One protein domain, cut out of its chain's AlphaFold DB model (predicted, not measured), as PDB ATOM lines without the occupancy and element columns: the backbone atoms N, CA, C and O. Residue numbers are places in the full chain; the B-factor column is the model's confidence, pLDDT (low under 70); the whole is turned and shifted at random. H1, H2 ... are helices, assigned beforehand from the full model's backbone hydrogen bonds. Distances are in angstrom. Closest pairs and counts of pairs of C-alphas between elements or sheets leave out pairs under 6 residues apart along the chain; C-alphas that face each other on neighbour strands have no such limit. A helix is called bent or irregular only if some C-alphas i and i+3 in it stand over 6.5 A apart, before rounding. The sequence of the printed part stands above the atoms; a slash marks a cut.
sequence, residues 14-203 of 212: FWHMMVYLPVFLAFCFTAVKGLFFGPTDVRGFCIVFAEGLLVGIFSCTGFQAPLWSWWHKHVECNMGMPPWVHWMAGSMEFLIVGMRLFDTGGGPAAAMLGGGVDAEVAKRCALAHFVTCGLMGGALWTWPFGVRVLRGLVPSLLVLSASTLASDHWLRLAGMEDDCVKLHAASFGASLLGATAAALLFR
ATOM      1  N   PHE A  14     -12.215  28.444 -15.358       91.00
ATOM      2  CA  PHE A  14     -13.353  28.430 -14.429       91.00
ATOM      3  C   PHE A  14     -14.693  28.708 -15.124       91.00
ATOM      4  O   PHE A  14     -15.571  27.854 -15.161       91.00
ATOM      5  N   TRP A  15     -14.843  29.876 -15.754       91.19
ATOM      6  CA  TRP A  15     -16.098  30.259 -16.414       91.19
ATOM      7  C   TRP A  15     -16.439  29.379 -17.615       91.19
ATOM      8  O   TRP A  15     -17.612  29.125 -17.889       91.19
ATOM      9  N   HIS A  16     -15.409  28.882 -18.299       94.12
ATOM     10  CA  HIS A  16     -15.568  27.963 -19.415       94.12
ATOM     11  C   HIS A  16     -16.198  26.649 -18.951       94.12
ATOM     12  O   HIS A  16     -17.176  26.221 -19.548       94.12
ATOM     13  N   MET A  17     -15.702  26.064 -17.858       93.12
ATOM     14  CA  MET A  17     -16.196  24.785 -17.337       93.12
ATOM     15  C   MET A  17     -17.495  24.914 -16.535       93.12
ATOM     16  O   MET A  17     -18.350  24.041 -16.628       93.12
ATOM     17  N   MET A  18     -17.670  25.998 -15.774       91.88
ATOM     18  CA  MET A  18     -18.810  26.157 -14.859       91.88
ATOM     19  C   MET A  18     -20.052  26.766 -15.520       91.88
ATOM     20  O   MET A  18     -21.149  26.628 -14.984       91.88
ATOM     21  N   VAL A  19     -19.901  27.488 -16.639       92.38
ATOM     22  CA  VAL A  19     -21.014  28.226 -17.264       92.38
ATOM     23  C   VAL A  19     -21.061  28.027 -18.772       92.38
ATOM     24  O   VAL A  19     -22.054  27.514 -19.278       92.38
ATOM     25  N   TYR A  20     -20.016  28.411 -19.510       94.44
ATOM     26  CA  TYR A  20     -20.110  28.478 -20.974       94.44
ATOM     27  C   TYR A  20     -20.275  27.107 -21.627       94.44
ATOM     28  O   TYR A  20     -21.161  26.942 -22.462       94.44
ATOM     29  N   LEU A  21     -19.463  26.124 -21.235       94.94
ATOM     30  CA  LEU A  21     -19.552  24.772 -21.774       94.94
ATOM     31  C   LEU A  21     -20.886  24.101 -21.401       94.94
ATOM     32  O   LEU A  21     -21.559  23.643 -22.320       94.94
ATOM     33  N   PRO A  22     -21.352  24.104 -20.133       95.25
ATOM     34  CA  PRO A  22     -22.668  23.557 -19.796       95.25
ATOM     35  C   PRO A  22     -23.831  24.213 -20.545       95.25
ATOM     36  O   PRO A  22     -24.719  23.516 -21.029       95.25
ATOM     37  N   VAL A  23     -23.816  25.541 -20.692       94.62
ATOM     38  CA  VAL A  23     -24.844  26.274 -21.448       94.62
ATOM     39  C   VAL A  23     -24.797  25.909 -22.931       94.62
ATOM     40  O   VAL A  23     -25.840  25.662 -23.535       94.62
ATOM     41  N   PHE A  24     -23.606  25.825 -23.523       95.50
ATOM     42  CA  PHE A  24     -23.441  25.376 -24.904       95.50
ATOM     43  C   PHE A  24     -23.973  23.950 -25.098       95.50
ATOM     44  O   PHE A  24     -24.731  23.701 -26.034       95.50
ATOM     45  N   LEU A  25     -23.640  23.029 -24.191       93.12
ATOM     46  CA  LEU A  25     -24.148  21.656 -24.221       93.12
ATOM     47  C   LEU A  25     -25.676  21.615 -24.094       93.12
ATOM     48  O   LEU A  25     -26.314  20.878 -24.840       93.12
ATOM     49  N   ALA A  26     -26.272  22.444 -23.235       93.75
ATOM     50  CA  ALA A  26     -27.724  22.574 -23.105       93.75
ATOM     51  C   ALA A  26     -28.396  23.058 -24.401       93.75
ATOM     52  O   ALA A  26     -29.421  22.510 -24.818       93.75
ATOM     53  N   PHE A  27     -27.803  24.044 -25.084       93.88
ATOM     54  CA  PHE A  27     -28.283  24.495 -26.392       93.88
ATOM     55  C   PHE A  27     -28.159  23.404 -27.453       93.88
ATOM     56  O   PHE A  27     -29.119  23.174 -28.183       93.88
ATOM     57  N   CYS A  28     -27.028  22.698 -27.513       93.25
ATOM     58  CA  CYS A  28     -26.850  21.563 -28.419       93.25
ATOM     59  C   CYS A  28     -27.895  20.473 -28.157       93.25
ATOM     60  O   CYS A  28     -28.526  19.997 -29.096       93.25
ATOM     61  N   PHE A  29     -28.142  20.131 -26.891       88.69
ATOM     62  CA  PHE A  29     -29.154  19.150 -26.499       88.69
ATOM     63  C   PHE A  29     -30.554  19.561 -26.979       88.69
ATOM     64  O   PHE A  29     -31.277  18.779 -27.598       88.69
ATOM     65  N   THR A  30     -30.895  20.837 -26.801       89.62
ATOM     66  CA  THR A  30     -32.180  21.398 -27.236       89.62
ATOM     67  C   THR A  30     -32.299  21.502 -28.760       89.62
ATOM     68  O   THR A  30     -33.368  21.260 -29.320       89.62
ATOM     69  N   ALA A  31     -31.204  21.799 -29.460       90.06
ATOM     70  CA  ALA A  31     -31.164  21.797 -30.919       90.06
ATOM     71  C   ALA A  31     -31.378  20.383 -31.479       90.06
ATOM     72  O   ALA A  31     -32.159  20.209 -32.412       90.06
ATOM     73  N   VAL A  32     -30.759  19.360 -30.876       90.62
ATOM     74  CA  VAL A  32     -30.978  17.954 -31.252       90.62
ATOM     75  C   VAL A  32     -32.448  17.566 -31.058       90.62
ATOM     76  O   VAL A  32     -33.011  16.922 -31.941       90.62
ATOM     77  N   LYS A  33     -33.114  18.011 -29.976       88.38
ATOM     78  CA  LYS A  33     -34.569  17.814 -29.806       88.38
ATOM     79  C   LYS A  33     -35.335  18.359 -31.008       88.38
ATOM     80  O   LYS A  33     -36.088  17.614 -31.631       88.38
ATOM     81  N   GLY A  34     -35.123  19.635 -31.329       86.56
ATOM     82  CA  GLY A  34     -35.846  20.317 -32.402       86.56
ATOM     83  C   GLY A  34     -35.608  19.697 -33.781       86.56
ATOM     84  O   GLY A  34     -36.538  19.592 -34.576       86.56
ATOM     85  N   LEU A  35     -34.375  19.258 -34.053       89.94
ATOM     86  CA  LEU A  35     -33.988  18.684 -35.344       89.94
ATOM     87  C   LEU A  35     -34.516  17.260 -35.557       89.94
ATOM     88  O   LEU A  35     -34.929  16.936 -36.666       89.94
ATOM     89  N   PHE A  36     -34.494  16.411 -34.526       89.12
ATOM     90  CA  PHE A  36     -34.760  14.973 -34.687       89.12
ATOM     91  C   PHE A  36     -36.101  14.509 -34.119       89.12
ATOM     92  O   PHE A  36     -36.609  13.471 -34.533       89.12
ATOM     93  N   PHE A  37     -36.692  15.262 -33.191       85.62
ATOM     94  CA  PHE A  37     -37.889  14.847 -32.456       85.62
ATOM     95  C   PHE A  37     -39.030  15.868 -32.544       85.62
ATOM     96  O   PHE A  37     -39.965  15.813 -31.742       85.62
ATOM     97  N   GLY A  38     -38.948  16.793 -33.503       82.38
ATOM     98  CA  GLY A  38     -39.989  17.767 -33.809       82.38
ATOM     99  C   GLY A  38     -39.941  19.048 -32.967       82.38
ATOM    100  O   GLY A  38     -39.136  19.173 -32.043       82.38
ATOM    101  N   PRO A  39     -40.800  20.027 -33.310       75.38
ATOM    102  CA  PRO A  39     -40.851  21.312 -32.630       75.38
ATOM    103  C   PRO A  39     -41.266  21.143 -31.169       75.38
ATOM    104  O   PRO A  39     -42.152  20.356 -30.840       75.38
ATOM    105  N   THR A  40     -40.645  21.940 -30.308       80.12
ATOM    106  CA  THR A  40     -40.943  21.977 -28.879       80.12
ATOM    107  C   THR A  40     -41.640  23.289 -28.552       80.12
ATOM    108  O   THR A  40     -41.231  24.349 -29.030       80.12
ATOM    109  N   ASP A  41     -42.687  23.233 -27.736       87.50
ATOM    110  CA  ASP A  41     -43.270  24.436 -27.156       87.50
ATOM    111  C   ASP A  41     -42.280  25.110 -26.185       87.50
ATOM    112  O   ASP A  41     -41.233  24.563 -25.827       87.50
ATOM    113  N   VAL A  42     -42.599  26.327 -25.740       88.25
ATOM    114  CA  VAL A  42     -41.713  27.091 -24.842       88.25
ATOM    115  C   VAL A  42     -41.430  26.314 -23.552       88.25
ATOM    116  O   VAL A  42     -40.304  26.322 -23.055       88.25
ATOM    117  N   ARG A  43     -42.433  25.607 -23.018       87.50
ATOM    118  CA  ARG A  43     -42.282  24.826 -21.790       87.50
ATOM    119  C   ARG A  43     -41.325  23.656 -21.993       87.50
ATOM    120  O   ARG A  43     -40.383  23.521 -21.218       87.50
ATOM    121  N   GLY A  44     -41.527  22.839 -23.023       87.00
ATOM    122  CA  GLY A  44     -40.642  21.723 -23.323       87.00
ATOM    123  C   GLY A  44     -39.226  22.189 -23.663       87.00
ATOM    124  O   GLY A  44     -38.272  21.540 -23.245       87.00
ATOM    125  N   PHE A  45     -39.061  23.339 -24.332       90.12
ATOM    126  CA  PHE A  45     -37.742  23.934 -24.577       90.12
ATOM    127  C   PHE A  45     -37.011  24.177 -23.254       90.12
ATOM    128  O   PHE A  45     -35.873  23.741 -23.091       90.12
ATOM    129  N   CYS A  46     -37.677  24.814 -22.286       92.69
ATOM    130  CA  CYS A  46     -37.093  25.091 -20.974       92.69
ATOM    131  C   CYS A  46     -36.702  23.813 -20.224       92.69
ATOM    132  O   CYS A  46     -35.653  23.790 -19.587       92.69
ATOM    133  N   ILE A  47     -37.510  22.751 -20.304       92.62
ATOM    134  CA  ILE A  47     -37.216  21.470 -19.645       92.62
ATOM    135  C   ILE A  47     -36.034  20.754 -20.303       92.62
ATOM    136  O   ILE A  47     -35.119  20.327 -19.604       92.62
ATOM    137  N   VAL A  48     -36.012  20.660 -21.635       91.94
ATOM    138  CA  VAL A  48     -34.900  20.041 -22.378       91.94
ATOM    139  C   VAL A  48     -33.602  20.806 -22.124       91.94
ATOM    140  O   VAL A  48     -32.568  20.195 -21.851       91.94
ATOM    141  N   PHE A  49     -33.661  22.137 -22.146       94.19
ATOM    142  CA  PHE A  49     -32.524  22.985 -21.817       94.19
ATOM    143  C   PHE A  49     -32.062  22.776 -20.369       94.19
ATOM    144  O   PHE A  49     -30.865  22.644 -20.127       94.19
ATOM    145  N   ALA A  50     -32.988  22.707 -19.406       95.38
ATOM    146  CA  ALA A  50     -32.665  22.477 -18.001       95.38
ATOM    147  C   ALA A  50     -31.971  21.124 -17.788       95.38
ATOM    148  O   ALA A  50     -30.923  21.075 -17.147       95.38
ATOM    149  N   GLU A  51     -32.497  20.039 -18.360       93.88
ATOM    150  CA  GLU A  51     -31.862  18.715 -18.295       93.88
ATOM    151  C   GLU A  51     -30.484  18.707 -18.962       93.88
ATOM    152  O   GLU A  51     -29.514  18.233 -18.369       93.88
ATOM    153  N   GLY A  52     -30.366  19.295 -20.156       93.94
ATOM    154  CA  GLY A  52     -29.088  19.420 -20.856       93.94
ATOM    155  C   GLY A  52     -28.055  20.211 -20.049       93.94
ATOM    156  O   GLY A  52     -26.894  19.808 -19.968       93.94
ATOM    157  N   LEU A  53     -28.479  21.293 -19.390       96.31
ATOM    158  CA  LEU A  53     -27.628  22.103 -18.520       96.31
ATOM    159  C   LEU A  53     -27.151  21.302 -17.306       96.31
ATOM    160  O   LEU A  53     -25.966  21.344 -16.990       96.31
ATOM    161  N   LEU A  54     -28.049  20.567 -16.642       96.31
ATOM    162  CA  LEU A  54     -27.735  19.769 -15.451       96.31
ATOM    163  C   LEU A  54     -26.785  18.619 -15.779       96.31
ATOM    164  O   LEU A  54     -25.792  18.429 -15.080       96.31
ATOM    165  N   VAL A  55     -27.045  17.885 -16.863       94.56
ATOM    166  CA  VAL A  55     -26.133  16.837 -17.335       94.56
ATOM    167  C   VAL A  55     -24.788  17.449 -17.708       94.56
ATOM    168  O   VAL A  55     -23.755  16.939 -17.282       94.56
ATOM    169  N   GLY A  56     -24.779  18.555 -18.455       94.88
ATOM    170  CA  GLY A  56     -23.551  19.213 -18.889       94.88
ATOM    171  C   GLY A  56     -22.695  19.687 -17.719       94.88
ATOM    172  O   GLY A  56     -21.513  19.347 -17.656       94.88
ATOM    173  N   ILE A  57     -23.280  20.427 -16.771       96.25
ATOM    174  CA  ILE A  57     -22.522  20.988 -15.650       96.25
ATOM    175  C   ILE A  57     -22.010  19.903 -14.715       96.25
ATOM    176  O   ILE A  57     -20.812  19.882 -14.469       96.25
ATOM    177  N   PHE A  58     -22.845  18.954 -14.285       96.56
ATOM    178  CA  PHE A  58     -22.401  17.911 -13.360       96.56
ATOM    179  C   PHE A  58     -21.432  16.917 -13.998       96.56
ATOM    180  O   PHE A  58     -20.568  16.380 -13.310       96.56
ATOM    181  N   SER A  59     -21.506  16.715 -15.318       95.06
ATOM    182  CA  SER A  59     -20.484  15.941 -16.032       95.06
ATOM    183  C   SER A  59     -19.147  16.677 -16.054       95.06
ATOM    184  O   SER A  59     -18.107  16.046 -15.898       95.06
ATOM    185  N   CYS A  60     -19.158  18.003 -16.231       95.06
ATOM    186  CA  CYS A  60     -17.940  18.812 -16.209       95.06
ATOM    187  C   CYS A  60     -17.347  18.881 -14.802       95.06
ATOM    188  O   CYS A  60     -16.174  18.567 -14.618       95.06
ATOM    189  N   THR A  61     -18.146  19.272 -13.811       94.50
ATOM    190  CA  THR A  61     -17.687  19.461 -12.432       94.50
ATOM    191  C   THR A  61     -17.315  18.145 -11.770       94.50
ATOM    192  O   THR A  61     -16.339  18.119 -11.027       94.50
ATOM    193  N   GLY A  62     -17.962  17.030 -12.135       95.12
ATOM    194  CA  GLY A  62     -17.633  15.697 -11.626       95.12
ATOM    195  C   GLY A  62     -16.158  15.323 -11.800       95.12
ATOM    196  O   GLY A  62     -15.578  14.657 -10.938       95.12
ATOM    197  N   PHE A  63     -15.494  15.833 -12.848       94.44
ATOM    198  CA  PHE A  63     -14.062  15.617 -13.084       94.44
ATOM    199  C   PHE A  63     -13.149  16.159 -11.977       94.44
ATOM    200  O   PHE A  63     -11.992  15.736 -11.904       94.44
ATOM    201  N   GLN A  64     -13.645  17.005 -11.071       93.19
ATOM    202  CA  GLN A  64     -12.894  17.429  -9.890       93.19
ATOM    203  C   GLN A  64     -12.485  16.255  -8.982       93.19
ATOM    204  O   GLN A  64     -11.487  16.356  -8.269       93.19
ATOM    205  N   ALA A  65     -13.198  15.120  -9.039       92.25
ATOM    206  CA  ALA A  65     -12.834  13.903  -8.317       92.25
ATOM    207  C   ALA A  65     -11.662  13.138  -8.977       92.25
ATOM    208  O   ALA A  65     -10.591  13.063  -8.371       92.25
ATOM    209  N   PRO A  66     -11.785  12.599 -10.208       94.44
ATOM    210  CA  PRO A  66     -10.726  11.803 -10.836       94.44
ATOM    211  C   PRO A  66      -9.541  12.634 -11.346       94.44
ATOM    212  O   PRO A  66      -8.438  12.106 -11.468       94.44
ATOM    213  N   LEU A  67      -9.738  13.923 -11.650       93.38
ATOM    214  CA  LEU A  67      -8.720  14.805 -12.234       93.38
ATOM    215  C   LEU A  67      -8.364  15.975 -11.312       93.38
ATOM    216  O   LEU A  67      -7.999  17.051 -11.790       93.38
ATOM    217  N   TRP A  68      -8.423  15.759  -9.993       90.75
ATOM    218  CA  TRP A  68      -8.208  16.795  -8.978       90.75
ATOM    219  C   TRP A  68      -6.997  17.693  -9.250       90.75
ATOM    220  O   TRP A  68      -7.136  18.910  -9.285       90.75
ATOM    221  N   SER A  69      -5.813  17.126  -9.500       91.69
ATOM    222  CA  SER A  69      -4.591  17.919  -9.705       91.69
ATOM    223  C   SER A  69      -4.696  18.883 -10.889       91.69
ATOM    224  O   SER A  69      -4.209  20.012 -10.817       91.69
ATOM    225  N   TRP A  70      -5.334  18.451 -11.981       94.56
ATOM    226  CA  TRP A  70      -5.568  19.297 -13.147       94.56
ATOM    227  C   TRP A  70      -6.663  20.326 -12.857       94.56
ATOM    228  O   TRP A  70      -6.460  21.515 -13.101       94.56
ATOM    229  N   TRP A  71      -7.780  19.885 -12.272       93.31
ATOM    230  CA  TRP A  71      -8.932  20.723 -11.933       93.31
ATOM    231  C   TRP A  71      -8.547  21.860 -10.987       93.31
ATOM    232  O   TRP A  71      -8.750  23.036 -11.293       93.31
ATOM    233  N   HIS A  72      -7.875  21.521  -9.891       91.06
ATOM    234  CA  HIS A  72      -7.336  22.474  -8.935       91.06
ATOM    235  C   HIS A  72      -6.352  23.436  -9.604       91.06
ATOM    236  O   HIS A  72      -6.404  24.630  -9.363       91.06
ATOM    237  N   LYS A  73      -5.467  22.981 -10.497       91.44
ATOM    238  CA  LYS A  73      -4.495  23.881 -11.142       91.44
ATOM    239  C   LYS A  73      -5.128  24.840 -12.160       91.44
ATOM    240  O   LYS A  73      -4.648  25.962 -12.305       91.44
ATOM    241  N   HIS A  74      -6.151  24.401 -12.890       93.19
ATOM    242  CA  HIS A  74      -6.593  25.059 -14.126       93.19
ATOM    243  C   HIS A  74      -8.015  25.633 -14.087       93.19
ATOM    244  O   HIS A  74      -8.317  26.536 -14.875       93.19
ATOM    245  N   VAL A  75      -8.869  25.144 -13.186       91.12
ATOM    246  CA  VAL A  75     -10.280  25.538 -13.069       91.12
ATOM    247  C   VAL A  75     -10.502  26.298 -11.769       91.12
ATOM    248  O   VAL A  75     -10.823  27.481 -11.797       91.12
ATOM    249  N   GLU A  76     -10.290  25.652 -10.628       86.56
ATOM    250  CA  GLU A  76     -10.710  26.194  -9.331       86.56
ATOM    251  C   GLU A  76      -9.623  26.967  -8.591       86.56
ATOM    252  O   GLU A  76      -9.947  27.882  -7.835       86.56
ATOM    253  N   CYS A  77      -8.349  26.643  -8.840       86.19
ATOM    254  CA  CYS A  77      -7.218  27.145  -8.061       86.19
ATOM    255  C   CYS A  77      -7.428  26.898  -6.558       86.19
ATOM    256  O   CYS A  77      -8.131  25.972  -6.153       86.19
ATOM    257  N   ASN A  78      -6.766  27.687  -5.713       82.06
ATOM    258  CA  ASN A  78      -6.895  27.542  -4.274       82.06
ATOM    259  C   ASN A  78      -8.116  28.323  -3.765       82.06
ATOM    260  O   ASN A  78      -8.023  29.522  -3.497       82.06
ATOM    261  N   MET A  79      -9.244  27.629  -3.605       76.75
ATOM    262  CA  MET A  79     -10.449  28.161  -2.951       76.75
ATOM    263  C   MET A  79     -10.428  28.031  -1.417       76.75
ATOM    264  O   MET A  79     -11.416  28.352  -0.760       76.75
ATOM    265  N   GLY A  80      -9.326  27.556  -0.827       78.56
ATOM    266  CA  GLY A  80      -9.205  27.359   0.621       78.56
ATOM    267  C   GLY A  80      -9.922  26.115   1.154       78.56
ATOM    268  O   GLY A  80     -10.055  25.968   2.366       78.56
ATOM    269  N   MET A  81     -10.374  25.216   0.274       80.94
ATOM    270  CA  MET A  81     -11.028  23.961   0.647       80.94
ATOM    271  C   MET A  81     -10.041  22.786   0.611       80.94
ATOM    272  O   MET A  81      -9.184  22.722  -0.273       80.94
ATOM    273  N   PRO A  82     -10.136  21.836   1.559       84.88
ATOM    274  CA  PRO A  82      -9.289  20.653   1.540       84.88
ATOM    275  C   PRO A  82      -9.679  19.717   0.375       84.88
ATOM    276  O   PRO A  82     -10.866  19.596   0.066       84.88
ATOM    277  N   PRO A  83      -8.720  18.984  -0.231       88.94
ATOM    278  CA  PRO A  83      -8.964  18.155  -1.420       88.94
ATOM    279  C   PRO A  83     -10.117  17.153  -1.297       88.94
ATOM    280  O   PRO A  83     -10.836  16.908  -2.261       88.94
ATOM    281  N   TRP A  84     -10.333  16.595  -0.101       91.12
ATOM    282  CA  TRP A  84     -11.396  15.615   0.123       91.12
ATOM    283  C   TRP A  84     -12.799  16.191  -0.121       91.12
ATOM    284  O   TRP A  84     -13.676  15.445  -0.549       91.12
ATOM    285  N   VAL A  85     -13.018  17.496   0.100       90.31
ATOM    286  CA  VAL A  85     -14.313  18.150  -0.171       90.31
ATOM    287  C   VAL A  85     -14.613  18.094  -1.662       90.31
ATOM    288  O   VAL A  85     -15.722  17.733  -2.048       90.31
ATOM    289  N   HIS A  86     -13.610  18.365  -2.495       90.50
ATOM    290  CA  HIS A  86     -13.741  18.309  -3.947       90.50
ATOM    291  C   HIS A  86     -13.945  16.879  -4.440       90.50
ATOM    292  O   HIS A  86     -14.823  16.634  -5.258       90.50
ATOM    293  N   TRP A  87     -13.213  15.901  -3.899       93.00
ATOM    294  CA  TRP A  87     -13.435  14.495  -4.255       93.00
ATOM    295  C   TRP A  87     -14.853  14.024  -3.924       93.00
ATOM    296  O   TRP A  87     -15.482  13.341  -4.735       93.00
ATOM    297  N   MET A  88     -15.374  14.418  -2.760       94.31
ATOM    298  CA  MET A  88     -16.745  14.106  -2.360       94.31
ATOM    299  C   MET A  88     -17.767  14.812  -3.255       94.31
ATOM    300  O   MET A  88     -18.686  14.154  -3.742       94.31
ATOM    301  N   ALA A  89     -17.588  16.109  -3.517       93.94
ATOM    302  CA  ALA A  89     -18.456  16.873  -4.409       93.94
ATOM    303  C   ALA A  89     -18.476  16.263  -5.817       93.94
ATOM    304  O   ALA A  89     -19.540  15.882  -6.292       93.94
ATOM    305  N   GLY A  90     -17.313  16.035  -6.432       95.56
ATOM    306  CA  GLY A  90     -17.220  15.439  -7.768       95.56
ATOM    307  C   GLY A  90     -17.846  14.047  -7.858       95.56
ATOM    308  O   GLY A  90     -18.523  13.725  -8.834       95.56
ATOM    309  N   SER A  91     -17.706  13.232  -6.808       96.81
ATOM    310  CA  SER A  91     -18.367  11.923  -6.739       96.81
ATOM    311  C   SER A  91     -19.893  12.059  -6.680       96.81
ATOM    312  O   SER A  91     -20.601  11.347  -7.390       96.81
ATOM    313  N   MET A  92     -20.416  12.990  -5.875       96.69
ATOM    314  CA  MET A  92     -21.855  13.269  -5.808       96.69
ATOM    315  C   MET A  92     -22.405  13.816  -7.128       96.69
ATOM    316  O   MET A  92     -23.524  13.484  -7.507       96.69
ATOM    317  N   GLU A  93     -21.626  14.606  -7.859       96.38
ATOM    318  CA  GLU A  93     -22.010  15.142  -9.167       96.38
ATOM    319  C   GLU A  93     -22.112  14.034 -10.222       96.38
ATOM    320  O   GLU A  93     -23.109  13.971 -10.943       96.38
ATOM    321  N   PHE A  94     -21.180  13.074 -10.244       95.88
ATOM    322  CA  PHE A  94     -21.340  11.873 -11.072       95.88
ATOM    323  C   PHE A  94     -22.551  11.031 -10.668       95.88
ATOM    324  O   PHE A  94     -23.246  10.516 -11.544       95.88
ATOM    325  N   LEU A  95     -22.850  10.914  -9.370       95.31
ATOM    326  CA  LEU A  95     -24.072  10.245  -8.913       95.31
ATOM    327  C   LEU A  95     -25.332  10.973  -9.402       95.31
ATOM    328  O   LEU A  95     -26.282  10.312  -9.813       95.31
ATOM    329  N   ILE A  96     -25.343  12.310  -9.416       96.12
ATOM    330  CA  ILE A  96     -26.447  13.106  -9.975       96.12
ATOM    331  C   ILE A  96     -26.633  12.810 -11.466       96.12
ATOM    332  O   ILE A  96     -27.759  12.554 -11.896       96.12
ATOM    333  N   VAL A  97     -25.548  12.802 -12.246       94.38
ATOM    334  CA  VAL A  97     -25.589  12.447 -13.675       94.38
ATOM    335  C   VAL A  97     -26.110  11.024 -13.857       94.38
ATOM    336  O   VAL A  97     -27.019  10.803 -14.652       94.38
ATOM    337  N   GLY A  98     -25.593  10.074 -13.074       92.75
ATOM    338  CA  GLY A  98     -26.042   8.686 -13.070       92.75
ATOM    339  C   GLY A  98     -27.541   8.577 -12.808       92.75
ATOM    340  O   GLY A  98     -28.255   8.016 -13.625       92.75
ATOM    341  N   MET A  99     -28.054   9.184 -11.736       92.44
ATOM    342  CA  MET A  99     -29.487   9.151 -11.406       92.44
ATOM    343  C   MET A  99     -30.381   9.762 -12.495       92.44
ATOM    344  O   MET A  99     -31.520   9.329 -12.650       92.44
ATOM    345  N   ARG A 100     -29.876  10.746 -13.251       90.06
ATOM    346  CA  ARG A 100     -30.612  11.390 -14.352       90.06
ATOM    347  C   ARG A 100     -30.573  10.590 -15.652       90.06
ATOM    348  O   ARG A 100     -31.561  10.594 -16.377       90.06
ATOM    349  N   LEU A 101     -29.456   9.925 -15.947       88.31
ATOM    350  CA  LEU A 101     -29.225   9.197 -17.202       88.31
ATOM    351  C   LEU A 101     -29.467   7.686 -17.112       88.31
ATOM    352  O   LEU A 101     -29.440   7.021 -18.143       88.31
ATOM    353  N   PHE A 102     -29.634   7.125 -15.912       81.00
ATOM    354  CA  PHE A 102     -29.738   5.678 -15.746       81.00
ATOM    355  C   PHE A 102     -31.004   5.137 -16.412       81.00
ATOM    356  O   PHE A 102     -32.116   5.552 -16.076       81.00
ATOM    357  N   ASP A 103     -30.801   4.135 -17.268       63.94
ATOM    358  CA  ASP A 103     -31.803   3.538 -18.152       63.94
ATOM    359  C   ASP A 103     -32.258   4.466 -19.301       63.94
ATOM    360  O   ASP A 103     -32.195   5.693 -19.233       63.94
ATOM    361  N   THR A 104     -32.736   3.862 -20.388       55.00
ATOM    362  CA  THR A 104     -33.214   4.542 -21.607       55.00
ATOM    363  C   THR A 104     -34.413   5.476 -21.376       55.00
ATOM    364  O   THR A 104     -34.757   6.251 -22.265       55.00
ATOM    365  N   GLY A 105     -35.011   5.449 -20.178       60.06
ATOM    366  CA  GLY A 105     -36.111   6.312 -19.738       60.06
ATOM    367  C   GLY A 105     -35.725   7.466 -18.802       60.06
ATOM    368  O   GLY A 105     -36.621   8.080 -18.231       60.06
ATOM    369  N   GLY A 106     -34.436   7.764 -18.593       73.56
ATOM    370  CA  GLY A 106     -33.999   8.872 -17.726       73.56
ATOM    371  C   GLY A 106     -34.567  10.247 -18.127       73.56
ATOM    372  O   GLY A 106     -34.966  10.452 -19.273       73.56
ATOM    373  N   GLY A 107     -34.577  11.218 -17.203       75.38
ATOM    374  CA  GLY A 107     -35.179  12.552 -17.404       75.38
ATOM    375  C   GLY A 107     -34.786  13.248 -18.723       75.38
ATOM    376  O   GLY A 107     -35.670  13.685 -19.461       75.38
ATOM    377  N   PRO A 108     -33.495  13.281 -19.107       79.88
ATOM    378  CA  PRO A 108     -33.067  13.813 -20.398       79.88
ATOM    379  C   PRO A 108     -33.627  13.036 -21.599       79.88
ATOM    380  O   PRO A 108     -34.025  13.649 -22.585       79.88
ATOM    381  N   ALA A 109     -33.702  11.703 -21.532       82.50
ATOM    382  CA  ALA A 109     -34.284  10.892 -22.602       82.50
ATOM    383  C   ALA A 109     -35.798  11.126 -22.721       82.50
ATOM    384  O   ALA A 109     -36.308  11.309 -23.828       82.50
ATOM    385  N   ALA A 110     -36.508  11.221 -21.593       80.19
ATOM    386  CA  ALA A 110     -37.926  11.572 -21.563       80.19
ATOM    387  C   ALA A 110     -38.189  12.968 -22.149       80.19
ATOM    388  O   ALA A 110     -39.085  13.132 -22.980       80.19
ATOM    389  N   ALA A 111     -37.354  13.956 -21.804       79.75
ATOM    390  CA  ALA A 111     -37.407  15.297 -22.386       79.75
ATOM    391  C   ALA A 111     -37.210  15.272 -23.911       79.75
ATOM    392  O   ALA A 111     -37.896  15.983 -24.648       79.75
ATOM    393  N   MET A 112     -36.304  14.417 -24.393       82.06
ATOM    394  CA  MET A 112     -36.028  14.249 -25.821       82.06
ATOM    395  C   MET A 112     -37.184  13.582 -26.573       82.06
ATOM    396  O   MET A 112     -37.549  14.016 -27.669       82.06
ATOM    397  N   LEU A 113     -37.806  12.567 -25.986       83.69
ATOM    398  CA  LEU A 113     -38.871  11.795 -26.630       83.69
ATOM    399  C   LEU A 113     -40.257  12.439 -26.488       83.69
ATOM    400  O   LEU A 113     -41.151  12.120 -27.265       83.69
ATOM    401  N   GLY A 114     -40.438  13.372 -25.546       71.81
ATOM    402  CA  GLY A 114     -41.740  13.993 -25.264       71.81
ATOM    403  C   GLY A 114     -42.759  13.015 -24.668       71.81
ATOM    404  O   GLY A 114     -43.963  13.227 -24.800       71.81
ATOM    405  N   GLY A 115     -42.278  11.921 -24.069       70.06
ATOM    406  CA  GLY A 115     -43.102  10.880 -23.463       70.06
ATOM    407  C   GLY A 115     -43.455  11.169 -22.003       70.06
ATOM    408  O   GLY A 115     -42.887  12.057 -21.367       70.06
ATOM    409  N   GLY A 116     -44.389  10.384 -21.464       75.25
ATOM    410  CA  GLY A 116     -44.642  10.350 -20.024       75.25
ATOM    411  C   GLY A 116     -43.439   9.803 -19.253       75.25
ATOM    412  O   GLY A 116     -42.604   9.088 -19.806       75.25
ATOM    413  N   VAL A 117     -43.368  10.135 -17.966       83.06
ATOM    414  CA  VAL A 117     -42.326   9.663 -17.051       83.06
ATOM    415  C   VAL A 117     -42.979   8.806 -15.979       83.06
ATOM    416  O   VAL A 117     -43.978   9.215 -15.387       83.06
ATOM    417  N   ASP A 118     -42.445   7.608 -15.746       88.94
ATOM    418  CA  ASP A 118     -42.929   6.755 -14.667       88.94
ATOM    419  C   ASP A 118     -42.524   7.301 -13.283       88.94
ATOM    420  O   ASP A 118     -41.627   8.139 -13.132       88.94
ATOM    421  N   ALA A 119     -43.195   6.815 -12.238       91.06
ATOM    422  CA  ALA A 119     -42.935   7.261 -10.873       91.06
ATOM    423  C   ALA A 119     -41.499   6.964 -10.399       91.06
ATOM    424  O   ALA A 119     -40.990   7.658  -9.520       91.06
ATOM    425  N   GLU A 120     -40.828   5.957 -10.960       91.12
ATOM    426  CA  GLU A 120     -39.479   5.567 -10.552       91.12
ATOM    427  C   GLU A 120     -38.425   6.523 -11.122       91.12
ATOM    428  O   GLU A 120     -37.542   6.990 -10.403       91.12
ATOM    429  N   VAL A 121     -38.525   6.886 -12.401       89.69
ATOM    430  CA  VAL A 121     -37.720   7.948 -13.019       89.69
ATOM    431  C   VAL A 121     -37.957   9.275 -12.294       89.69
ATOM    432  O   VAL A 121     -36.989   9.964 -11.966       89.69
ATOM    433  N   ALA A 122     -39.212   9.625 -11.990       92.56
ATOM    434  CA  ALA A 122     -39.531  10.867 -11.284       92.56
ATOM    435  C   ALA A 122     -38.908  10.909  -9.877       92.56
ATOM    436  O   ALA A 122     -38.292  11.911  -9.506       92.56
ATOM    437  N   LYS A 123     -38.970   9.805  -9.118       93.25
ATOM    438  CA  LYS A 123     -38.304   9.676  -7.808       93.25
ATOM    439  C   LYS A 123     -36.787   9.767  -7.912       93.25
ATOM    440  O   LYS A 123     -36.170  10.448  -7.095       93.25
ATOM    441  N   ARG A 124     -36.175   9.138  -8.918       93.56
ATOM    442  CA  ARG A 124     -34.728   9.247  -9.171       93.56
ATOM    443  C   ARG A 124     -34.318  10.681  -9.499       93.56
ATOM    444  O   ARG A 124     -33.346  11.177  -8.935       93.56
ATOM    445  N   CYS A 125     -35.091  11.380 -10.329       93.19
ATOM    446  CA  CYS A 125     -34.870  12.797 -10.626       93.19
ATOM    447  C   CYS A 125     -35.035  13.676  -9.377       93.19
ATOM    448  O   CYS A 125     -34.237  14.589  -9.165       93.19
ATOM    449  N   ALA A 126     -36.011  13.374  -8.515       95.56
ATOM    450  CA  ALA A 126     -36.199  14.066  -7.242       95.56
ATOM    451  C   ALA A 126     -35.052  13.803  -6.254       95.56
ATOM    452  O   ALA A 126     -34.598  14.724  -5.577       95.56
ATOM    453  N   LEU A 127     -34.519  12.578  -6.202       96.81
ATOM    454  CA  LEU A 127     -33.334  12.262  -5.404       96.81
ATOM    455  C   LEU A 127     -32.094  12.992  -5.937       96.81
ATOM    456  O   LEU A 127     -31.335  13.577  -5.164       96.81
ATOM    457  N   ALA A 128     -31.919  13.044  -7.258       96.88
ATOM    458  CA  ALA A 128     -30.873  13.840  -7.891       96.88
ATOM    459  C   ALA A 128     -31.014  15.334  -7.560       96.88
ATOM    460  O   ALA A 128     -30.014  16.006  -7.290       96.88
ATOM    461  N   HIS A 129     -32.244  15.855  -7.532       97.75
ATOM    462  CA  HIS A 129     -32.542  17.220  -7.100       97.75
ATOM    463  C   HIS A 129     -32.202  17.448  -5.621       97.75
ATOM    464  O   HIS A 129     -31.552  18.438  -5.295       97.75
ATOM    465  N   PHE A 130     -32.543  16.513  -4.735       98.31
ATOM    466  CA  PHE A 130     -32.193  16.573  -3.316       98.31
ATOM    467  C   PHE A 130     -30.674  16.674  -3.102       98.31
ATOM    468  O   PHE A 130     -30.204  17.573  -2.400       98.31
ATOM    469  N   VAL A 131     -29.891  15.808  -3.760       97.88
ATOM    470  CA  VAL A 131     -28.416  15.841  -3.688       97.88
ATOM    471  C   VAL A 131     -27.870  17.139  -4.291       97.88
ATOM    472  O   VAL A 131     -27.006  17.779  -3.692       97.88
ATOM    473  N   THR A 132     -28.424  17.576  -5.429       98.00
ATOM    474  CA  THR A 132     -28.094  18.868  -6.057       98.00
ATOM    475  C   THR A 132     -28.283  20.020  -5.074       98.00
ATOM    476  O   THR A 132     -27.392  20.851  -4.923       98.00
ATOM    477  N   CYS A 133     -29.418  20.067  -4.378       98.19
ATOM    478  CA  CYS A 133     -29.714  21.110  -3.404       98.19
ATOM    479  C   CYS A 133     -28.729  21.095  -2.236       98.19
ATOM    480  O   CYS A 133     -28.271  22.161  -1.842       98.19
ATOM    481  N   GLY A 134     -28.326  19.921  -1.742       97.75
ATOM    482  CA  GLY A 134     -27.260  19.807  -0.742       97.75
ATOM    483  C   GLY A 134     -25.943  20.447  -1.194       97.75
ATOM    484  O   GLY A 134     -25.401  21.311  -0.502       97.75
ATOM    485  N   LEU A 135     -25.456  20.086  -2.385       96.69
ATOM    486  CA  LEU A 135     -24.221  20.649  -2.948       96.69
ATOM    487  C   LEU A 135     -24.335  22.161  -3.186       96.69
ATOM    488  O   LEU A 135     -23.465  22.935  -2.782       96.69
ATOM    489  N   MET A 136     -25.424  22.594  -3.823       97.00
ATOM    490  CA  MET A 136     -25.624  23.995  -4.181       97.00
ATOM    491  C   MET A 136     -25.890  24.873  -2.964       97.00
ATOM    492  O   MET A 136     -25.461  26.019  -2.960       97.00
ATOM    493  N   GLY A 137     -26.515  24.352  -1.908       96.62
ATOM    494  CA  GLY A 137     -26.635  25.048  -0.630       96.62
ATOM    495  C   GLY A 137     -25.270  25.372  -0.025       96.62
ATOM    496  O   GLY A 137     -25.030  26.505   0.392       96.62
ATOM    497  N   GLY A 138     -24.339  24.412  -0.065       94.94
ATOM    498  CA  GLY A 138     -22.945  24.645   0.314       94.94
ATOM    499  C   GLY A 138     -22.285  25.714  -0.556       94.94
ATOM    500  O   GLY A 138     -21.713  26.667  -0.032       94.94
ATOM    501  N   ALA A 139     -22.432  25.618  -1.879       93.06
ATOM    502  CA  ALA A 139     -21.883  26.601  -2.813       93.06
ATOM    503  C   ALA A 139     -22.454  28.018  -2.591       93.06
ATOM    504  O   ALA A 139     -21.693  28.983  -2.532       93.06
ATOM    505  N   LEU A 140     -23.771  28.152  -2.395       95.31
ATOM    506  CA  LEU A 140     -24.450  29.423  -2.117       95.31
ATOM    507  C   LEU A 140     -23.932  30.106  -0.850       95.31
ATOM    508  O   LEU A 140     -23.982  31.332  -0.766       95.31
ATOM    509  N   TRP A 141     -23.437  29.341   0.123       94.69
ATOM    510  CA  TRP A 141     -22.777  29.898   1.297       94.69
ATOM    511  C   TRP A 141     -21.297  30.207   1.019       94.69
ATOM    512  O   TRP A 141     -20.829  31.322   1.266       94.69
ATOM    513  N   THR A 142     -20.562  29.244   0.460       91.12
ATOM    514  CA  THR A 142     -19.117  29.347   0.210       91.12
ATOM    515  C   THR A 142     -18.775  30.535  -0.678       91.12
ATOM    516  O   THR A 142     -17.843  31.270  -0.363       91.12
ATOM    517  N   TRP A 143     -19.534  30.777  -1.747       90.25
ATOM    518  CA  TRP A 143     -19.263  31.855  -2.698       90.25
ATOM    519  C   TRP A 143     -19.221  33.255  -2.062       90.25
ATOM    520  O   TRP A 143     -18.178  33.908  -2.129       90.25
ATOM    521  N   PRO A 144     -20.301  33.747  -1.432       90.69
ATOM    522  CA  PRO A 144     -20.330  35.072  -0.823       90.69
ATOM    523  C   PRO A 144     -19.532  35.162   0.481       90.69
ATOM    524  O   PRO A 144     -18.944  36.210   0.742       90.69
ATOM    525  N   PHE A 145     -19.497  34.101   1.296       90.12
ATOM    526  CA  PHE A 145     -18.981  34.188   2.669       90.12
ATOM    527  C   PHE A 145     -17.614  33.528   2.856       90.12
ATOM    528  O   PHE A 145     -16.754  34.112   3.515       90.12
ATOM    529  N   GLY A 146     -17.395  32.356   2.255       85.25
ATOM    530  CA  GLY A 146     -16.126  31.626   2.330       85.25
ATOM    531  C   GLY A 146     -15.041  32.259   1.459       85.25
ATOM    532  O   GLY A 146     -14.038  32.755   1.966       85.25
ATOM    533  N   VAL A 147     -15.262  32.302   0.143       83.94
ATOM    534  CA  VAL A 147     -14.283  32.807  -0.842       83.94
ATOM    535  C   VAL A 147     -14.486  34.277  -1.217       83.94
ATOM    536  O   VAL A 147     -13.625  34.870  -1.865       83.94
ATOM    537  N   ARG A 148     -15.606  34.882  -0.795       86.44
ATOM    538  CA  ARG A 148     -15.952  36.303  -1.007       86.44
ATOM    539  C   ARG A 148     -16.018  36.719  -2.479       86.44
ATOM    540  O   ARG A 148     -15.645  37.834  -2.843       86.44
ATOM    541  N   VAL A 149     -16.538  35.841  -3.334       85.44
ATOM    542  CA  VAL A 149     -16.758  36.110  -4.758       85.44
ATOM    543  C   VAL A 149     -18.231  35.934  -5.117       85.44
ATOM    544  O   VAL A 149     -18.682  34.849  -5.477       85.44
ATOM    545  N   LEU A 150     -18.982  37.040  -5.099       88.94
ATOM    546  CA  LEU A 150     -20.423  37.049  -5.403       88.94
ATOM    547  C   LEU A 150     -20.758  36.508  -6.794       88.94
ATOM    548  O   LEU A 150     -21.795  35.881  -6.976       88.94
ATOM    549  N   ARG A 151     -19.879  36.722  -7.781       88.06
ATOM    550  CA  ARG A 151     -20.097  36.216  -9.145       88.06
ATOM    551  C   ARG A 151     -20.224  34.689  -9.178       88.06
ATOM    552  O   ARG A 151     -20.947  34.174 -10.022       88.06
ATOM    553  N   GLY A 152     -19.596  33.978  -8.240       84.50
ATOM    554  CA  GLY A 152     -19.703  32.524  -8.136       84.50
ATOM    555  C   GLY A 152     -21.103  32.014  -7.774       84.50
ATOM    556  O   GLY A 152     -21.386  30.841  -7.980       84.50
ATOM    557  N   LEU A 153     -22.024  32.886  -7.342       90.69
ATOM    558  CA  LEU A 153     -23.430  32.524  -7.125       90.69
ATOM    559  C   LEU A 153     -24.165  32.161  -8.422       90.69
ATOM    560  O   LEU A 153     -25.123  31.395  -8.380       90.69
ATOM    561  N   VAL A 154     -23.735  32.706  -9.564       90.69
ATOM    562  CA  VAL A 154     -24.407  32.519 -10.859       90.69
ATOM    563  C   VAL A 154     -24.577  31.036 -11.220       90.69
ATOM    564  O   VAL A 154     -25.724  30.629 -11.412       90.69
ATOM    565  N   PRO A 155     -23.516  30.202 -11.283       90.19
ATOM    566  CA  PRO A 155     -23.682  28.781 -11.581       90.19
ATOM    567  C   PRO A 155     -24.585  28.071 -10.564       90.19
ATOM    568  O   PRO A 155     -25.452  27.303 -10.968       90.19
ATOM    569  N   SER A 156     -24.471  28.372  -9.265       93.19
ATOM    570  CA  SER A 156     -25.307  27.735  -8.236       93.19
ATOM    571  C   SER A 156     -26.795  28.044  -8.401       93.19
ATOM    572  O   SER A 156     -27.631  27.148  -8.296       93.19
ATOM    573  N   LEU A 157     -27.139  29.298  -8.704       95.50
ATOM    574  CA  LEU A 157     -28.525  29.710  -8.933       95.50
ATOM    575  C   LEU A 157     -29.090  29.126 -10.230       95.50
ATOM    576  O   LEU A 157     -30.248  28.704 -10.249       95.50
ATOM    577  N   LEU A 158     -28.283  29.064 -11.295       94.06
ATOM    578  CA  LEU A 158     -28.672  28.430 -12.556       94.06
ATOM    579  C   LEU A 158     -28.968  26.939 -12.354       94.06
ATOM    580  O   LEU A 158     -30.023  26.469 -12.778       94.06
ATOM    581  N   VAL A 159     -28.088  26.218 -11.654       96.69
ATOM    582  CA  VAL A 159     -28.264  24.792 -11.337       96.69
ATOM    583  C   VAL A 159     -29.501  24.561 -10.484       96.69
ATOM    584  O   VAL A 159     -30.297  23.685 -10.808       96.69
ATOM    585  N   LEU A 160     -29.693  25.337  -9.413       96.69
ATOM    586  CA  LEU A 160     -30.867  25.193  -8.552       96.69
ATOM    587  C   LEU A 160     -32.158  25.435  -9.326       96.69
ATOM    588  O   LEU A 160     -33.057  24.602  -9.270       96.69
ATOM    589  N   SER A 161     -32.220  26.516 -10.103       96.56
ATOM    590  CA  SER A 161     -33.407  26.854 -10.892       96.56
ATOM    591  C   SER A 161     -33.723  25.762 -11.914       96.56
ATOM    592  O   SER A 161     -34.854  25.286 -11.973       96.56
ATOM    593  N   ALA A 162     -32.720  25.309 -12.673       96.56
ATOM    594  CA  ALA A 162     -32.880  24.228 -13.642       96.56
ATOM    595  C   ALA A 162     -33.311  22.917 -12.968       96.56
ATOM    596  O   ALA A 162     -34.240  22.258 -13.430       96.56
ATOM    597  N   SER A 163     -32.675  22.557 -11.850       97.12
ATOM    598  CA  SER A 163     -32.944  21.317 -11.117       97.12
ATOM    599  C   SER A 163     -34.344  21.316 -10.500       97.12
ATOM    600  O   SER A 163     -35.044  20.310 -10.602       97.12
ATOM    601  N   THR A 164     -34.787  22.441  -9.928       96.94
ATOM    602  CA  THR A 164     -36.150  22.605  -9.399       96.94
ATOM    603  C   THR A 164     -37.185  22.526 -10.514       96.94
ATOM    604  O   THR A 164     -38.135  21.762 -10.381       96.94
ATOM    605  N   LEU A 165     -36.992  23.263 -11.616       95.81
ATOM    606  CA  LEU A 165     -37.918  23.259 -12.754       95.81
ATOM    607  C   LEU A 165     -38.078  21.861 -13.356       95.81
ATOM    608  O   LEU A 165     -39.199  21.408 -13.576       95.81
ATOM    609  N   ALA A 166     -36.962  21.168 -13.593       93.94
ATOM    610  CA  ALA A 166     -36.981  19.816 -14.131       93.94
ATOM    611  C   ALA A 166     -37.639  18.824 -13.158       93.94
ATOM    612  O   ALA A 166     -38.514  18.058 -13.554       93.94
ATOM    613  N   SER A 167     -37.278  18.867 -11.871       94.94
ATOM    614  CA  SER A 167     -37.843  17.959 -10.866       94.94
ATOM    615  C   SER A 167     -39.345  18.165 -10.659       94.94
ATOM    616  O   SER A 167     -40.071  17.177 -10.588       94.94
ATOM    617  N   ASP A 168     -39.822  19.412 -10.574       96.06
ATOM    618  CA  ASP A 168     -41.258  19.715 -10.456       96.06
ATOM    619  C   ASP A 168     -42.015  19.177 -11.675       96.06
ATOM    620  O   ASP A 168     -43.032  18.495 -11.532       96.06
ATOM    621  N   HIS A 169     -41.473  19.396 -12.877       94.00
ATOM    622  CA  HIS A 169     -42.076  18.908 -14.110       94.00
ATOM    623  C   HIS A 169     -42.232  17.384 -14.128       94.00
ATOM    624  O   HIS A 169     -43.327  16.896 -14.417       94.00
ATOM    625  N   TRP A 170     -41.183  16.631 -13.780       93.19
ATOM    626  CA  TRP A 170     -41.237  15.165 -13.776       93.19
ATOM    627  C   TRP A 170     -42.170  14.603 -12.708       93.19
ATOM    628  O   TRP A 170     -42.922  13.673 -12.992       93.19
ATOM    629  N   LEU A 171     -42.181  15.186 -11.508       94.44
ATOM    630  CA  LEU A 171     -43.084  14.763 -10.434       94.44
ATOM    631  C   LEU A 171     -44.550  14.979 -10.815       94.44
ATOM    632  O   LEU A 171     -45.379  14.099 -10.586       94.44
ATOM    633  N   ARG A 172     -44.871  16.108 -11.455       93.56
ATOM    634  CA  ARG A 172     -46.229  16.373 -11.954       93.56
ATOM    635  C   ARG A 172     -46.620  15.445 -13.096       93.56
ATOM    636  O   ARG A 172     -47.731  14.930 -13.089       93.56
ATOM    637  N   LEU A 173     -45.722  15.199 -14.053       91.50
ATOM    638  CA  LEU A 173     -45.995  14.266 -15.154       91.50
ATOM    639  C   LEU A 173     -46.219  12.829 -14.672       91.50
ATOM    640  O   LEU A 173     -47.025  12.118 -15.267       91.50
ATOM    641  N   ALA A 174     -45.566  12.423 -13.584       93.19
ATOM    642  CA  ALA A 174     -45.774  11.123 -12.953       93.19
ATOM    643  C   ALA A 174     -47.019  11.060 -12.041       93.19
ATOM    644  O   ALA A 174     -47.257  10.031 -11.409       93.19
ATOM    645  N   GLY A 175     -47.805  12.141 -11.931       94.06
ATOM    646  CA  GLY A 175     -48.991  12.203 -11.067       94.06
ATOM    647  C   GLY A 175     -48.678  12.241  -9.565       94.06
ATOM    648  O   GLY A 175     -49.520  11.871  -8.753       94.06
ATOM    649  N   MET A 176     -47.474  12.672  -9.177       94.56
ATOM    650  CA  MET A 176     -46.987  12.681  -7.790       94.56
ATOM    651  C   MET A 176     -47.153  14.050  -7.109       94.56
ATOM    652  O   MET A 176     -46.227  14.552  -6.469       94.56
ATOM    653  N   GLU A 177     -48.314  14.693  -7.253       92.75
ATOM    654  CA  GLU A 177     -48.528  16.069  -6.772       92.75
ATOM    655  C   GLU A 177     -48.391  16.202  -5.244       92.75
ATOM    656  O   GLU A 177     -47.718  17.116  -4.765       92.75
ATOM    657  N   ASP A 178     -48.933  15.249  -4.481       91.38
ATOM    658  CA  ASP A 178     -48.852  15.248  -3.013       91.38
ATOM    659  C   ASP A 178     -47.419  15.055  -2.492       91.38
ATOM    660  O   ASP A 178     -47.035  15.589  -1.445       91.38
ATOM    661  N   ASP A 179     -46.606  14.287  -3.217       92.75
ATOM    662  CA  ASP A 179     -45.209  14.046  -2.860       92.75
ATOM    663  C   ASP A 179     -44.286  15.156  -3.368       92.75
ATOM    664  O   ASP A 179     -43.237  15.394  -2.770       92.75
ATOM    665  N   CYS A 180     -44.693  15.895  -4.402       92.75
ATOM    666  CA  CYS A 180     -43.936  17.008  -4.966       92.75
ATOM    667  C   CYS A 180     -43.573  18.048  -3.899       92.75
ATOM    668  O   CYS A 180     -42.400  18.387  -3.726       92.75
ATOM    669  N   VAL A 181     -44.554  18.480  -3.100       94.25
ATOM    670  CA  VAL A 181     -44.329  19.455  -2.021       94.25
ATOM    671  C   VAL A 181     -43.364  18.904  -0.969       94.25
ATOM    672  O   VAL A 181     -42.441  19.605  -0.549       94.25
ATOM    673  N   LYS A 182     -43.531  17.638  -0.565       96.19
ATOM    674  CA  LYS A 182     -42.673  16.994   0.445       96.19
ATOM    675  C   LYS A 182     -41.230  16.869  -0.041       96.19
ATOM    676  O   LYS A 182     -40.302  17.151   0.713       96.19
ATOM    677  N   LEU A 183     -41.036  16.480  -1.299       96.00
ATOM    678  CA  LEU A 183     -39.718  16.297  -1.905       96.00
ATOM    679  C   LEU A 183     -38.995  17.634  -2.112       96.00
ATOM    680  O   LEU A 183     -37.794  17.726  -1.846       96.00
ATOM    681  N   HIS A 184     -39.708  18.698  -2.495       96.88
ATOM    682  CA  HIS A 184     -39.126  20.043  -2.542       96.88
ATOM    683  C   HIS A 184     -38.803  20.585  -1.148       96.88
ATOM    684  O   HIS A 184     -37.736  21.169  -0.967       96.88
ATOM    685  N   ALA A 185     -39.650  20.341  -0.145       96.88
ATOM    686  CA  ALA A 185     -39.353  20.708   1.238       96.88
ATOM    687  C   ALA A 185     -38.104  19.977   1.765       96.88
ATOM    688  O   ALA A 185     -37.225  20.602   2.360       96.88
ATOM    689  N   ALA A 186     -37.974  18.676   1.485       97.75
ATOM    690  CA  ALA A 186     -36.778  17.904   1.814       97.75
ATOM    691  C   ALA A 186     -35.532  18.447   1.094       97.75
ATOM    692  O   ALA A 186     -34.478  18.591   1.710       97.75
ATOM    693  N   SER A 187     -35.658  18.808  -0.185       98.06
ATOM    694  CA  SER A 187     -34.568  19.393  -0.979       98.06
ATOM    695  C   SER A 187     -34.145  20.766  -0.449       98.06
ATOM    696  O   SER A 187     -32.953  21.053  -0.346       98.06
ATOM    697  N   PHE A 188     -35.096  21.599  -0.024       97.88
ATOM    698  CA  PHE A 188     -34.796  22.851   0.670       97.88
ATOM    699  C   PHE A 188     -34.048  22.595   1.987       97.88
ATOM    700  O   PHE A 188     -33.032  23.235   2.254       97.88
ATOM    701  N   GLY A 189     -34.484  21.599   2.765       98.19
ATOM    702  CA  GLY A 189     -33.767  21.132   3.952       98.19
ATOM    703  C   GLY A 189     -32.327  20.711   3.645       98.19
ATOM    704  O   GLY A 189     -31.406  21.137   4.340       98.19
ATOM    705  N   ALA A 190     -32.103  19.956   2.565       98.12
ATOM    706  CA  ALA A 190     -30.762  19.591   2.106       98.12
ATOM    707  C   ALA A 190     -29.911  20.824   1.777       98.12
ATOM    708  O   ALA A 190     -28.753  20.885   2.183       98.12
ATOM    709  N   SER A 191     -30.485  21.834   1.117       98.06
ATOM    710  CA  SER A 191     -29.793  23.098   0.841       98.06
ATOM    711  C   SER A 191     -29.363  23.817   2.120       98.06
ATOM    712  O   SER A 191     -28.237  24.308   2.200       98.06
ATOM    713  N   LEU A 192     -30.219  23.864   3.144       98.12
ATOM    714  CA  LEU A 192     -29.862  24.456   4.438       98.12
ATOM    715  C   LEU A 192     -28.755  23.667   5.144       98.12
ATOM    716  O   LEU A 192     -27.838  24.266   5.711       98.12
ATOM    717  N   LEU A 193     -28.813  22.334   5.091       97.44
ATOM    718  CA  LEU A 193     -27.771  21.469   5.643       97.44
ATOM    719  C   LEU A 193     -26.435  21.681   4.927       97.44
ATOM    720  O   LEU A 193     -25.418  21.848   5.597       97.44
ATOM    721  N   GLY A 194     -26.436  21.750   3.595       96.88
ATOM    722  CA  GLY A 194     -25.248  22.046   2.797       96.88
ATOM    723  C   GLY A 194     -24.634  23.402   3.140       96.88
ATOM    724  O   GLY A 194     -23.435  23.489   3.405       96.88
ATOM    725  N   ALA A 195     -25.462  24.449   3.222       96.38
ATOM    726  CA  ALA A 195     -25.025  25.789   3.618       96.38
ATOM    727  C   ALA A 195     -24.429  25.802   5.034       96.38
ATOM    728  O   ALA A 195     -23.381  26.399   5.270       96.38
ATOM    729  N   THR A 196     -25.068  25.103   5.974       95.88
ATOM    730  CA  THR A 196     -24.598  24.996   7.364       95.88
ATOM    731  C   THR A 196     -23.283  24.226   7.450       95.88
ATOM    732  O   THR A 196     -22.369  24.650   8.154       95.88
ATOM    733  N   ALA A 197     -23.149  23.122   6.714       93.62
ATOM    734  CA  ALA A 197     -21.915  22.347   6.654       93.62
ATOM    735  C   ALA A 197     -20.758  23.187   6.096       93.62
ATOM    736  O   ALA A 197     -19.685  23.216   6.695       93.62
ATOM    737  N   ALA A 198     -20.991  23.937   5.012       92.12
ATOM    738  CA  ALA A 198     -20.014  24.881   4.477       92.12
ATOM    739  C   ALA A 198     -19.636  25.947   5.518       92.12
ATOM    740  O   ALA A 198     -18.453  26.163   5.775       92.12
ATOM    741  N   ALA A 199     -20.620  26.538   6.199       92.06
ATOM    742  CA  ALA A 199     -20.371  27.529   7.244       92.06
ATOM    743  C   ALA A 199     -19.489  27.000   8.387       92.06
ATOM    744  O   ALA A 199     -18.663  27.735   8.927       92.06
ATOM    745  N   LEU A 200     -19.655  25.728   8.759       90.75
ATOM    746  CA  LEU A 200     -18.839  25.076   9.782       90.75
ATOM    747  C   LEU A 200     -17.432  24.740   9.278       90.75
ATOM    748  O   LEU A 200     -16.477  24.924  10.029       90.75
ATOM    749  N   LEU A 201     -17.294  24.286   8.029       84.81
ATOM    750  CA  LEU A 201     -15.999  23.964   7.414       84.81
ATOM    751  C   LEU A 201     -15.114  25.200   7.224       84.81
ATOM    752  O   LEU A 201     -13.905  25.119   7.410       84.81
ATOM    753  N   PHE A 202     -15.715  26.338   6.881       79.19
ATOM    754  CA  PHE A 202     -15.021  27.616   6.687       79.19
ATOM    755  C   PHE A 202     -14.905  28.454   7.964       79.19
ATOM    756  O   PHE A 202     -14.409  29.583   7.924       79.19
ATOM    757  N   ARG A 203     -15.363  27.944   9.112       78.00
ATOM    758  CA  ARG A 203     -15.161  28.627  10.387       78.00
ATOM    759  C   ARG A 203     -13.678  28.543  10.731       78.00
ATOM    760  O   ARG A 203     -13.179  27.444  10.956       78.00
TER     761      ARG A 203
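AT A GLANCE: This is residues 14 to 203 of the 212 residues of the protein "Hypothetical protein" of Polarella glacialis (UniProt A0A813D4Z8). Six long helices, H1, H2, H4, H6, H7 and H8, form an up-and-down bundle, each running against the bundle helix before it, with H1 along one edge, H8 along the opposite edge and the other four between them. Short H3 sits at one end, and short H5 near the other. The printed part has 190 residues with eight named helices, H1 to H8 in order, and no named strand: all helix. It is compact, with a radius of gyration of the C-alphas of 16.4 A and spans of 47, 35 and 27 A.

IN THESE COORDINATES: Find C-alpha 14 at (-13.353, 28.430, -14.429); there H1, residues 14 to 36, begins its 32.4 A, with a kink of 30 degrees near residue 21. H1 is irregular, C-alphas 18 and 21 being 7.1 A apart. Next come H2, residues 42 to 62, H3, residues 68 to 76, only just irregular with C-alphas 73 and 76 6.9 A apart, H4, residues 83 to 101, and H5, residues 107 to 113. H6, residues 119 to 146, spans 38.6 A and H7, residues 150 to 173, 35.6 A. H8, residues 177 to 201, ends at (-15.999, 23.964, 7.414).

HOW THE PARTS SIT: Look first at the hairpin of H1 and H2, closest at the C-alphas of Ala 26 and Gly 52, 4.1 A. H1 and H3 touch only at their ends, closest at C-alphas 14 and 75, 4.4 A. H2 touches H5 with residues 44 to 52 alone, closest at C-alphas 48 and 111, 5.4 A. H2 and H7 touch at a steep tilt of 55 degrees, closest at C-alphas 50 and 162, 4.7 A. H4 touches residues 124 to 135 of H6 alone, closest at C-alphas 96 and 128, 4.9 A. H6 and H8 run the same way, closest at C-alphas 137 and 191, 4.0 A. Every O i to N i+4 pair is within hydrogen-bond range in H2, H4 and H5; the counts are 16 of 19 in H1, 4 of 5 in H3, 23 of 24 in H6, 17 of 20 in H7 and 19 of 21 in H8.

THE WHOLE: The two C-alphas farthest apart, of Gly 38 and Arg 203, are 51.8 A apart. The printed part has no cut, and no link is long. Residues 103 to 105 have pLDDT under 70.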